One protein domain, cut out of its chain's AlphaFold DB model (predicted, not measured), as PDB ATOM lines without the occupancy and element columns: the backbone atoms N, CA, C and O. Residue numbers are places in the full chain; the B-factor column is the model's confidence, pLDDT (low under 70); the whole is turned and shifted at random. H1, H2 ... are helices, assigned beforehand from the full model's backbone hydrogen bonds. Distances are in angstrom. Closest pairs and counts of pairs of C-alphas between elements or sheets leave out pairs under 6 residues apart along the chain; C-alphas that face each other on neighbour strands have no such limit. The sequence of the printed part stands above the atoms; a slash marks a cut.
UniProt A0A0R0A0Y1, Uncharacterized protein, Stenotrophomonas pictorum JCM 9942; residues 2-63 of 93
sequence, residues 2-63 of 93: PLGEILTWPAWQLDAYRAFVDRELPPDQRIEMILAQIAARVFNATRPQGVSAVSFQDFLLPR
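AT A GLANCE: This is residues 2 to 63 of the 93 residues of an uncharacterized protein of Stenotrophomonas pictorum JCM 9942 (UniProt A0A0R0A0Y1). This is a long, thin rod in which H2 and H3, apart from each other, follow one another along the length. After H3 the backbone folds back over residues 47 to 55 and packs the short H4 on part of H3, while the short H1 sits beside H2 near the other end. The printed part has 62 residues with four named helices, in the order H1, H2, H3, H4, and no named strand; its class is all helix. It is extended, with a radius of gyration of the C-alphas of 18.6 A and spans of 58 by 19 by 18 A.

IN THESE COORDINATES: Find C-alpha 3 at (-69.755, -38.734, 33.721), where H1 begins; it covers residues 3 to 6. H2 follows at residues 11 to 21 and is 15.2 A long. Look next at C-alpha 27, at (-52.454, -37.209, 28.871), from which H3 runs through residues 27 to 46 for 28.6 A. H4 takes residues 56 to 59 and ends at C-alpha 59, at (-35.877, -37.826, 23.535).

HOW THE PARTS SIT: H1 and H2 are close but not clearly touching; their closest C-alphas, those of Ile 6 and Leu 14, are 7.8 A apart. H2 and H3 are apart. H3 touches H4 with residues 33 to 41 alone, and the closest C-alphas, of Gln 37 and Phe 56, are 4.8 A apart. In H2 and H3 every O i to N i+4 pair is within hydrogen-bond range; H1 and H4 are too short for such a pair.

THE WHOLE: The two C-alphas farthest apart, those of Thr 8 and Gly 50, are 58.5 A apart. Residues 46 to 51, of which 46 belongs to H3, stand free. The printed part has no cut and no long link. The mean pLDDT of the printed part is 79.5; it is under 70 at residues 2 to 7, 21, 23 to 25 and 61 to 63.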
ATOM      1  N   PRO A   2     -67.466 -42.330  33.047       54.16
ATOM      2  CA  PRO A   2     -68.375 -42.299  34.192       54.16
ATOM      3  C   PRO A   2     -68.781 -40.851  34.518       54.16
ATOM      4  O   PRO A   2     -68.586 -40.359  35.622       54.16
ATOM      5  N   LEU A   3     -69.323 -40.126  33.536       56.50
ATOM      6  CA  LEU A   3     -69.755 -38.734  33.721       56.50
ATOM      7  C   LEU A   3     -70.842 -38.607  34.802       56.50
ATOM      8  O   LEU A   3     -70.891 -37.603  35.503       56.50
ATOM      9  N   GLY A   4     -71.673 -39.642  34.970       65.06
ATOM     10  CA  GLY A   4     -72.734 -39.673  35.980       65.06
ATOM     11  C   GLY A   4     -72.234 -39.717  37.427       65.06
ATOM     12  O   GLY A   4     -72.904 -39.175  38.296       65.06
ATOM     13  N   GLU A   5     -71.060 -40.295  37.691       64.38
ATOM     14  CA  GLU A   5     -70.453 -40.271  39.031       64.38
ATOM     15  C   GLU A   5     -69.854 -38.905  39.347       64.38
ATOM     16  O   GLU A   5     -70.014 -38.409  40.450       64.38
ATOM     17  N   ILE A   6     -69.213 -38.257  38.374       61.12
ATOM     18  CA  ILE A   6     -68.557 -36.960  38.594       61.12
ATOM     19  C   ILE A   6     -69.584 -35.874  38.958       61.12
ATOM     20  O   ILE A   6     -69.297 -34.987  39.757       61.12
ATOM     21  N   LEU A   7     -70.804 -35.955  38.415       68.56
ATOM     22  CA  LEU A   7     -71.880 -34.999  38.701       68.56
ATOM     23  C   LEU A   7     -72.499 -35.156  40.098       68.56
ATOM     24  O   LEU A   7     -73.170 -34.235  40.559       68.56
ATOM     25  N   THR A   8     -72.296 -36.291  40.772       81.31
ATOM     26  CA  THR A   8     -72.786 -36.516  42.143       81.31
ATOM     27  C   THR A   8     -71.742 -36.175  43.203       81.31
ATOM     28  O   THR A   8     -72.018 -36.289  44.400       81.31
ATOM     29  N   TRP A   9     -70.546 -35.741  42.791       80.75
ATOM     30  CA  TRP A   9     -69.464 -35.434  43.714       80.75
ATOM     31  C   TRP A   9     -69.737 -34.154  44.516       80.75
ATOM     32  O   TRP A   9     -70.188 -33.146  43.964       80.75
ATOM     33  N   PRO A  10     -69.422 -34.149  45.822       85.56
ATOM     34  CA  PRO A  10     -69.402 -32.930  46.619       85.56
ATOM     35  C   PRO A  10     -68.430 -31.889  46.042       85.56
ATOM     36  O   PRO A  10     -67.380 -32.243  45.505       85.56
ATOM     37  N   ALA A  11     -68.727 -30.597  46.233       82.31
ATOM     38  CA  ALA A  11     -67.932 -29.492  45.679       82.31
ATOM     39  C   ALA A  11     -66.424 -29.593  45.994       82.31
ATOM     40  O   ALA A  11     -65.601 -29.418  45.102       82.31
ATOM     41  N   TRP A  12     -66.060 -29.993  47.219       81.06
ATOM     42  CA  TRP A  12     -64.657 -30.148  47.628       81.06
ATOM     43  C   TRP A  12     -63.903 -31.226  46.831       81.06
ATOM     44  O   TRP A  12     -62.700 -31.110  46.609       81.06
ATOM     45  N   GLN A  13     -64.598 -32.279  46.392       81.12
ATOM     46  CA  GLN A  13     -64.014 -33.361  45.604       81.12
ATOM     47  C   GLN A  13     -63.829 -32.923  44.149       81.12
ATOM     48  O   GLN A  13     -62.835 -33.282  43.518       81.12
ATOM     49  N   LEU A  14     -64.744 -32.092  43.642       78.88
ATOM     50  CA  LEU A  14     -64.593 -31.434  42.350       78.88
ATOM     51  C   LEU A  14     -63.386 -30.486  42.359       78.88
ATOM     52  O   LEU A  14     -62.573 -30.546  41.444       78.88
ATOM     53  N   ASP A  15     -63.227 -29.677  43.410       78.31
ATOM     54  CA  ASP A  15     -62.101 -28.748  43.568       78.31
ATOM     55  C   ASP A  15     -60.760 -29.483  43.693       78.31
ATOM     56  O   ASP A  15     -59.776 -29.091  43.067       78.31
ATOM     57  N   ALA A  16     -60.719 -30.590  44.441       77.06
ATOM     58  CA  ALA A  16     -59.533 -31.435  44.552       77.06
ATOM     59  C   ALA A  16     -59.177 -32.114  43.220       77.06
ATOM     60  O   ALA A  16     -58.008 -32.137  42.836       77.06
ATOM     61  N   TYR A  17     -60.172 -32.631  42.493       74.12
ATOM     62  CA  TYR A  17     -59.971 -33.206  41.164       74.12
ATOM     63  C   TYR A  17     -59.498 -32.151  40.162       74.12
ATOM     64  O   TYR A  17     -58.586 -32.408  39.384       74.12
ATOM     65  N   ARG A  18     -60.056 -30.940  40.216       74.12
ATOM     66  CA  ARG A  18     -59.636 -29.821  39.370       74.12
ATOM     67  C   ARG A  18     -58.202 -29.411  39.677       74.12
ATOM     68  O   ARG A  18     -57.390 -29.372  38.769       74.12
ATOM     69  N   ALA A  19     -57.853 -29.251  40.953       75.75
ATOM     70  CA  ALA A  19     -56.483 -28.975  41.380       75.75
ATOM     71  C   ALA A  19     -55.496 -30.098  41.011       75.75
ATOM     72  O   ALA A  19     -54.312 -29.836  40.805       75.75
ATOM     73  N   PHE A  20     -55.962 -31.347  40.942       71.62
ATOM     74  CA  PHE A  20     -55.183 -32.481  40.452       71.62
ATOM     75  C   PHE A  20     -54.974 -32.405  38.935       71.62
ATOM     76  O   PHE A  20     -53.835 -32.455  38.485       71.62
ATOM     77  N   VAL A  21     -56.041 -32.209  38.157       68.38
ATOM     78  CA  VAL A  21     -55.982 -32.065  36.695       68.38
ATOM     79  C   VAL A  21     -55.160 -30.842  36.282       68.38
ATOM     80  O   VAL A  21     -54.369 -30.938  35.355       68.38
ATOM     81  N   ASP A  22     -55.276 -29.728  37.006       71.00
ATOM     82  CA  ASP A  22     -54.514 -28.498  36.761       71.00
ATOM     83  C   ASP A  22     -53.012 -28.665  37.059       71.00
ATOM     84  O   ASP A  22     -52.188 -27.884  36.583       71.00
ATOM     85  N   ARG A  23     -52.639 -29.673  37.860       67.06
ATOM     86  CA  ARG A  23     -51.241 -30.019  38.166       67.06
ATOM     87  C   ARG A  23     -50.702 -31.148  37.299       67.06
ATOM     88  O   ARG A  23     -49.485 -31.261  37.152       67.06
ATOM     89  N   GLU A  24     -51.568 -32.002  36.766       68.56
ATOM     90  CA  GLU A  24     -51.152 -33.078  35.882       68.56
ATOM     91  C   GLU A  24     -50.865 -32.551  34.478       68.56
ATOM     92  O   GLU A  24     -51.634 -31.803  33.878       68.56
ATOM     93  N   LEU A  25     -49.746 -33.008  33.919       66.81
ATOM     94  CA  LEU A  25     -49.481 -32.838  32.499       66.81
ATOM     95  C   LEU A  25     -50.640 -33.472  31.702       66.81
ATOM     96  O   LEU A  25     -51.117 -34.553  32.079       66.81
ATOM     97  N   PRO A  26     -51.071 -32.853  30.588       78.69
ATOM     98  CA  PRO A  26     -52.048 -33.446  29.687       78.69
ATOM     99  C   PRO A  26     -51.696 -34.906  29.357       78.69
ATOM    100  O   PRO A  26     -50.507 -35.239  29.291       78.69
ATOM    101  N   PRO A  27     -52.690 -35.789  29.140       74.56
ATOM    102  CA  PRO A  27     -52.454 -37.209  28.871       74.56
ATOM    103  C   PRO A  27     -51.365 -37.467  27.822       74.56
ATOM    104  O   PRO A  27     -50.463 -38.260  28.078       74.56
ATOM    105  N   ASP A  28     -51.386 -36.730  26.712       72.19
ATOM    106  CA  ASP A  28     -50.411 -36.880  25.626       72.19
ATOM    107  C   ASP A  28     -48.984 -36.554  26.085       72.19
ATOM    108  O   ASP A  28     -48.055 -37.324  25.861       72.19
ATOM    109  N   GLN A  29     -48.819 -35.482  26.860       77.81
ATOM    110  CA  GLN A  29     -47.517 -35.073  27.382       77.81
ATOM    111  C   GLN A  29     -46.982 -36.051  28.441       77.81
ATOM    112  O   GLN A  29     -45.769 -36.236  28.571       77.81
ATOM    113  N   ARG A  30     -47.870 -36.726  29.185       82.25
ATOM    114  CA  ARG A  30     -47.469 -37.830  30.074       82.25
ATOM    115  C   ARG A  30     -46.978 -39.031  29.282       82.25
ATOM    116  O   ARG A  30     -45.958 -39.604  29.654       82.25
ATOM    117  N   ILE A  31     -47.675 -39.401  28.207       81.50
ATOM    118  CA  ILE A  31     -47.273 -40.512  27.336       81.50
ATOM    119  C   ILE A  31     -45.905 -40.215  26.712       81.50
ATOM    120  O   ILE A  31     -45.010 -41.050  26.807       81.50
ATOM    121  N   GLU A  32     -45.706 -39.014  26.169       82.44
ATOM    122  CA  GLU A  32     -44.416 -38.560  25.632       82.44
ATOM    123  C   GLU A  32     -43.294 -38.668  26.668       82.44
ATOM    124  O   GLU A  32     -42.241 -39.245  26.397       82.44
ATOM    125  N   MET A  33     -43.532 -38.170  27.885       84.94
ATOM    126  CA  MET A  33     -42.554 -38.233  28.966       84.94
ATOM    127  C   MET A  33     -42.219 -39.678  29.357       84.94
ATOM    128  O   MET A  33     -41.049 -40.000  29.563       84.94
ATOM    129  N   ILE A  34     -43.218 -40.559  29.439       82.88
ATOM    130  CA  ILE A  34     -43.017 -41.982  29.748       82.88
ATOM    131  C   ILE A  34     -42.192 -42.654  28.646       82.88
ATOM    132  O   ILE A  34     -41.228 -43.359  28.947       82.88
ATOM    133  N   LEU A  35     -42.521 -42.411  27.376       86.38
ATOM    134  CA  LEU A  35     -41.785 -42.964  26.239       86.38
ATOM    135  C   LEU A  35     -40.335 -42.473  26.211       86.38
ATOM    136  O   LEU A  35     -39.421 -43.282  26.060       86.38
ATOM    137  N   ALA A  36     -40.109 -41.181  26.443       87.25
ATOM    138  CA  ALA A  36     -38.778 -40.592  26.523       87.25
ATOM    139  C   ALA A  36     -37.943 -41.187  27.671       87.25
ATOM    140  O   ALA A  36     -36.758 -41.484  27.504       87.25
ATOM    141  N   GLN A  37     -38.559 -41.425  28.835       86.12
ATOM    142  CA  GLN A  37     -37.898 -42.087  29.964       86.12
ATOM    143  C   GLN A  37     -37.530 -43.540  29.649       86.12
ATOM    144  O   GLN A  37     -36.425 -43.979  29.975       86.12
ATOM    145  N   ILE A  38     -38.430 -44.286  29.001       87.62
ATOM    146  CA  ILE A  38     -38.160 -45.659  28.561       87.62
ATOM    147  C   ILE A  38     -37.012 -45.666  27.548       87.62
ATOM    148  O   ILE A  38     -36.070 -46.441  27.714       87.62
ATOM    149  N   ALA A  39     -37.041 -44.778  26.552       85.56
ATOM    150  CA  ALA A  39     -36.012 -44.676  25.524       85.56
ATOM    151  C   ALA A  39     -34.631 -44.374  26.122       85.56
ATOM    152  O   ALA A  39     -33.678 -45.113  25.867       85.56
ATOM    153  N   ALA A  40     -34.531 -43.371  27.002       87.19
ATOM    154  CA  ALA A  40     -33.284 -43.052  27.692       87.19
ATOM    155  C   ALA A  40     -32.783 -44.218  28.548       87.19
ATOM    156  O   ALA A  40     -31.589 -44.520  28.551       87.19
ATOM    157  N   ARG A  41     -33.681 -44.919  29.252       88.62
ATOM    158  CA  ARG A  41     -33.312 -46.087  30.060       88.62
ATOM    159  C   ARG A  41     -32.772 -47.227  29.200       88.62
ATOM    160  O   ARG A  41     -31.747 -47.805  29.557       88.62
ATOM    161  N   VAL A  42     -33.444 -47.545  28.095       89.31
ATOM    162  CA  VAL A  42     -33.019 -48.599  27.166       89.31
ATOM    163  C   VAL A  42     -31.677 -48.232  26.541       89.31
ATOM    164  O   VAL A  42     -30.739 -49.014  26.655       89.31
ATOM    165  N   PHE A  43     -31.544 -47.022  25.990       89.69
ATOM    166  CA  PHE A  43     -30.294 -46.561  25.390       89.69
ATOM    167  C   PHE A  43     -29.138 -46.607  26.390       89.69
ATOM    168  O   PHE A  43     -28.089 -47.171  26.097       89.69
ATOM    169  N   ASN A  44     -29.326 -46.077  27.601       89.12
ATOM    170  CA  ASN A  44     -28.271 -46.062  28.614       89.12
ATOM    171  C   ASN A  44     -27.860 -47.464  29.075       89.12
ATOM    172  O   ASN A  44     -26.720 -47.638  29.511       89.12
ATOM    173  N   ALA A  45     -28.761 -48.444  28.974       90.00
ATOM    174  CA  ALA A  45     -28.477 -49.844  29.266       90.00
ATOM    175  C   ALA A  45     -27.770 -50.568  28.109       90.00
ATOM    176  O   ALA A  45     -27.002 -51.492  28.361       90.00
ATOM    177  N   THR A  46     -28.012 -50.167  26.856       92.19
ATOM    178  CA  THR A  46     -27.460 -50.827  25.659       92.19
ATOM    179  C   THR A  46     -26.323 -50.056  24.988       92.19
ATOM    180  O   THR A  46     -25.787 -50.524  23.984       92.19
ATOM    181  N   ARG A  47     -25.962 -48.869  25.489       88.25
ATOM    182  CA  ARG A  47     -24.933 -48.017  24.878       88.25
ATOM    183  C   ARG A  47     -23.548 -48.689  24.893       88.25
ATOM    184  O   ARG A  47     -23.189 -49.327  25.887       88.25
ATOM    185  N   PRO A  48     -22.732 -48.502  23.840       89.31
ATOM    186  CA  PRO A  48     -21.334 -48.921  23.833       89.31
ATOM    187  C   PRO A  48     -20.502 -48.219  24.915       89.31
ATOM    188  O   PRO A  48     -20.788 -47.088  25.318       89.31
ATOM    189  N   GLN A  49     -19.421 -48.868  25.353       82.81
ATOM    190  CA  GLN A  49     -18.469 -48.254  26.280       82.81
ATOM    191  C   GLN A  49     -17.801 -47.033  25.630       82.81
ATOM    192  O   GLN A  49     -17.347 -47.101  24.491       82.81
ATOM    193  N   GLY A  50     -17.757 -45.912  26.356       85.56
ATOM    194  CA  GLY A  50     -17.202 -44.639  25.876       85.56
ATOM    195  C   GLY A  50     -18.225 -43.654  25.295       85.56
ATOM    196  O   GLY A  50     -17.897 -42.484  25.132       85.56
ATOM    197  N   VAL A  51     -19.470 -44.072  25.047       85.19
ATOM    198  CA  VAL A  51     -20.571 -43.165  24.662       85.19
ATOM    199  C   VAL A  51     -21.215 -42.603  25.921       85.19
ATOM    200  O   VAL A  51     -21.522 -43.389  26.805       85.19
ATOM    201  N   SER A  52     -21.444 -41.293  26.034       91.00
ATOM    202  CA  SER A  52     -22.061 -40.671  27.222       91.00
ATOM    203  C   SER A  52     -23.505 -41.124  27.466       91.00
ATOM    204  O   SER A  52     -24.218 -41.502  26.541       91.00
ATOM    205  N   ALA A  53     -23.930 -41.097  28.733       89.25
ATOM    206  CA  ALA A  53     -25.331 -41.320  29.075       89.25
ATOM    207  C   ALA A  53     -26.183 -40.126  28.624       89.25
ATOM    208  O   ALA A  53     -25.727 -38.986  28.682       89.25
ATOM    209  N   VAL A  54     -27.412 -40.409  28.209       89.62
ATOM    210  CA  VAL A  54     -28.393 -39.417  27.749       89.62
ATOM    211  C   VAL A  54     -29.505 -39.242  28.777       89.62
ATOM    212  O   VAL A  54     -29.841 -40.171  29.523       89.62
ATOM    213  N   SER A  55     -30.073 -38.043  28.824       90.12
ATOM    214  CA  SER A  55     -31.251 -37.716  29.618       90.12
ATOM    215  C   SER A  55     -32.521 -38.064  28.844       90.12
ATOM    216  O   SER A  55     -32.537 -38.092  27.618       90.12
ATOM    217  N   PHE A  56     -33.635 -38.277  29.546       83.56
ATOM    218  CA  PHE A  56     -34.935 -38.421  28.878       83.56
ATOM    219  C   PHE A  56     -35.332 -37.151  28.111       83.56
ATOM    220  O   PHE A  56     -36.047 -37.236  27.121       83.56
ATOM    221  N   GLN A  57     -34.844 -35.979  28.533       88.19
ATOM    222  CA  GLN A  57     -35.103 -34.714  27.841       88.19
ATOM    223  C   GLN A  57     -34.568 -34.721  26.402       88.19
ATOM    224  O   GLN A  57     -35.168 -34.084  25.545       88.19
ATOM    225  N   ASP A  58     -33.523 -35.507  26.124       87.12
ATOM    226  CA  ASP A  58     -32.934 -35.644  24.786       87.12
ATOM    227  C   ASP A  58     -33.851 -36.409  23.810       87.12
ATOM    228  O   ASP A  58     -33.644 -36.367  22.600       87.12
ATOM    229  N   PHE A  59     -34.877 -37.098  24.324       83.44
ATOM    230  CA  PHE A  59     -35.877 -37.826  23.535       83.44
ATOM    231  C   PHE A  59     -37.215 -37.090  23.429       83.44
ATOM    232  O   PHE A  59     -38.110 -37.554  22.722       83.44
ATOM    233  N   LEU A  60     -37.386 -35.966  24.134       84.31
ATOM    234  CA  LEU A  60     -38.588 -35.152  24.003       84.31
ATOM    235  C   LEU A  60     -38.499 -34.350  22.704       84.31
ATOM    236  O   LEU A  60     -37.641 -33.482  22.548       84.31
ATOM    237  N   LEU A  61     -39.397 -34.639  21.766       69.75
ATOM    238  CA  LEU A  61     -39.501 -33.871  20.533       69.75
ATOM    239  C   LEU A  61     -40.140 -32.502  20.823       69.75
ATOM    240  O   LEU A  61     -41.205 -32.459  21.445       69.75
ATOM    241  N   PRO A  62     -39.547 -31.393  20.340       69.81
ATOM    242  CA  PRO A  62     -40.209 -30.095  20.316       69.81
ATOM    243  C   PRO A  62     -41.594 -30.207  19.668       69.81
ATOM    244  O   PRO A  62     -41.742 -30.820  18.605       69.81
ATOM    245  N   ARG A  63     -42.623 -29.632  20.303       63.00
ATOM    246  CA  ARG A  63     -44.026 -29.735  19.849       63.00
ATOM    247  C   ARG A  63     -44.225 -29.213  18.432       63.00
ATOM    248  O   ARG A  63     -45.110 -29.674  17.720       63.00
TER     249      ARG A  63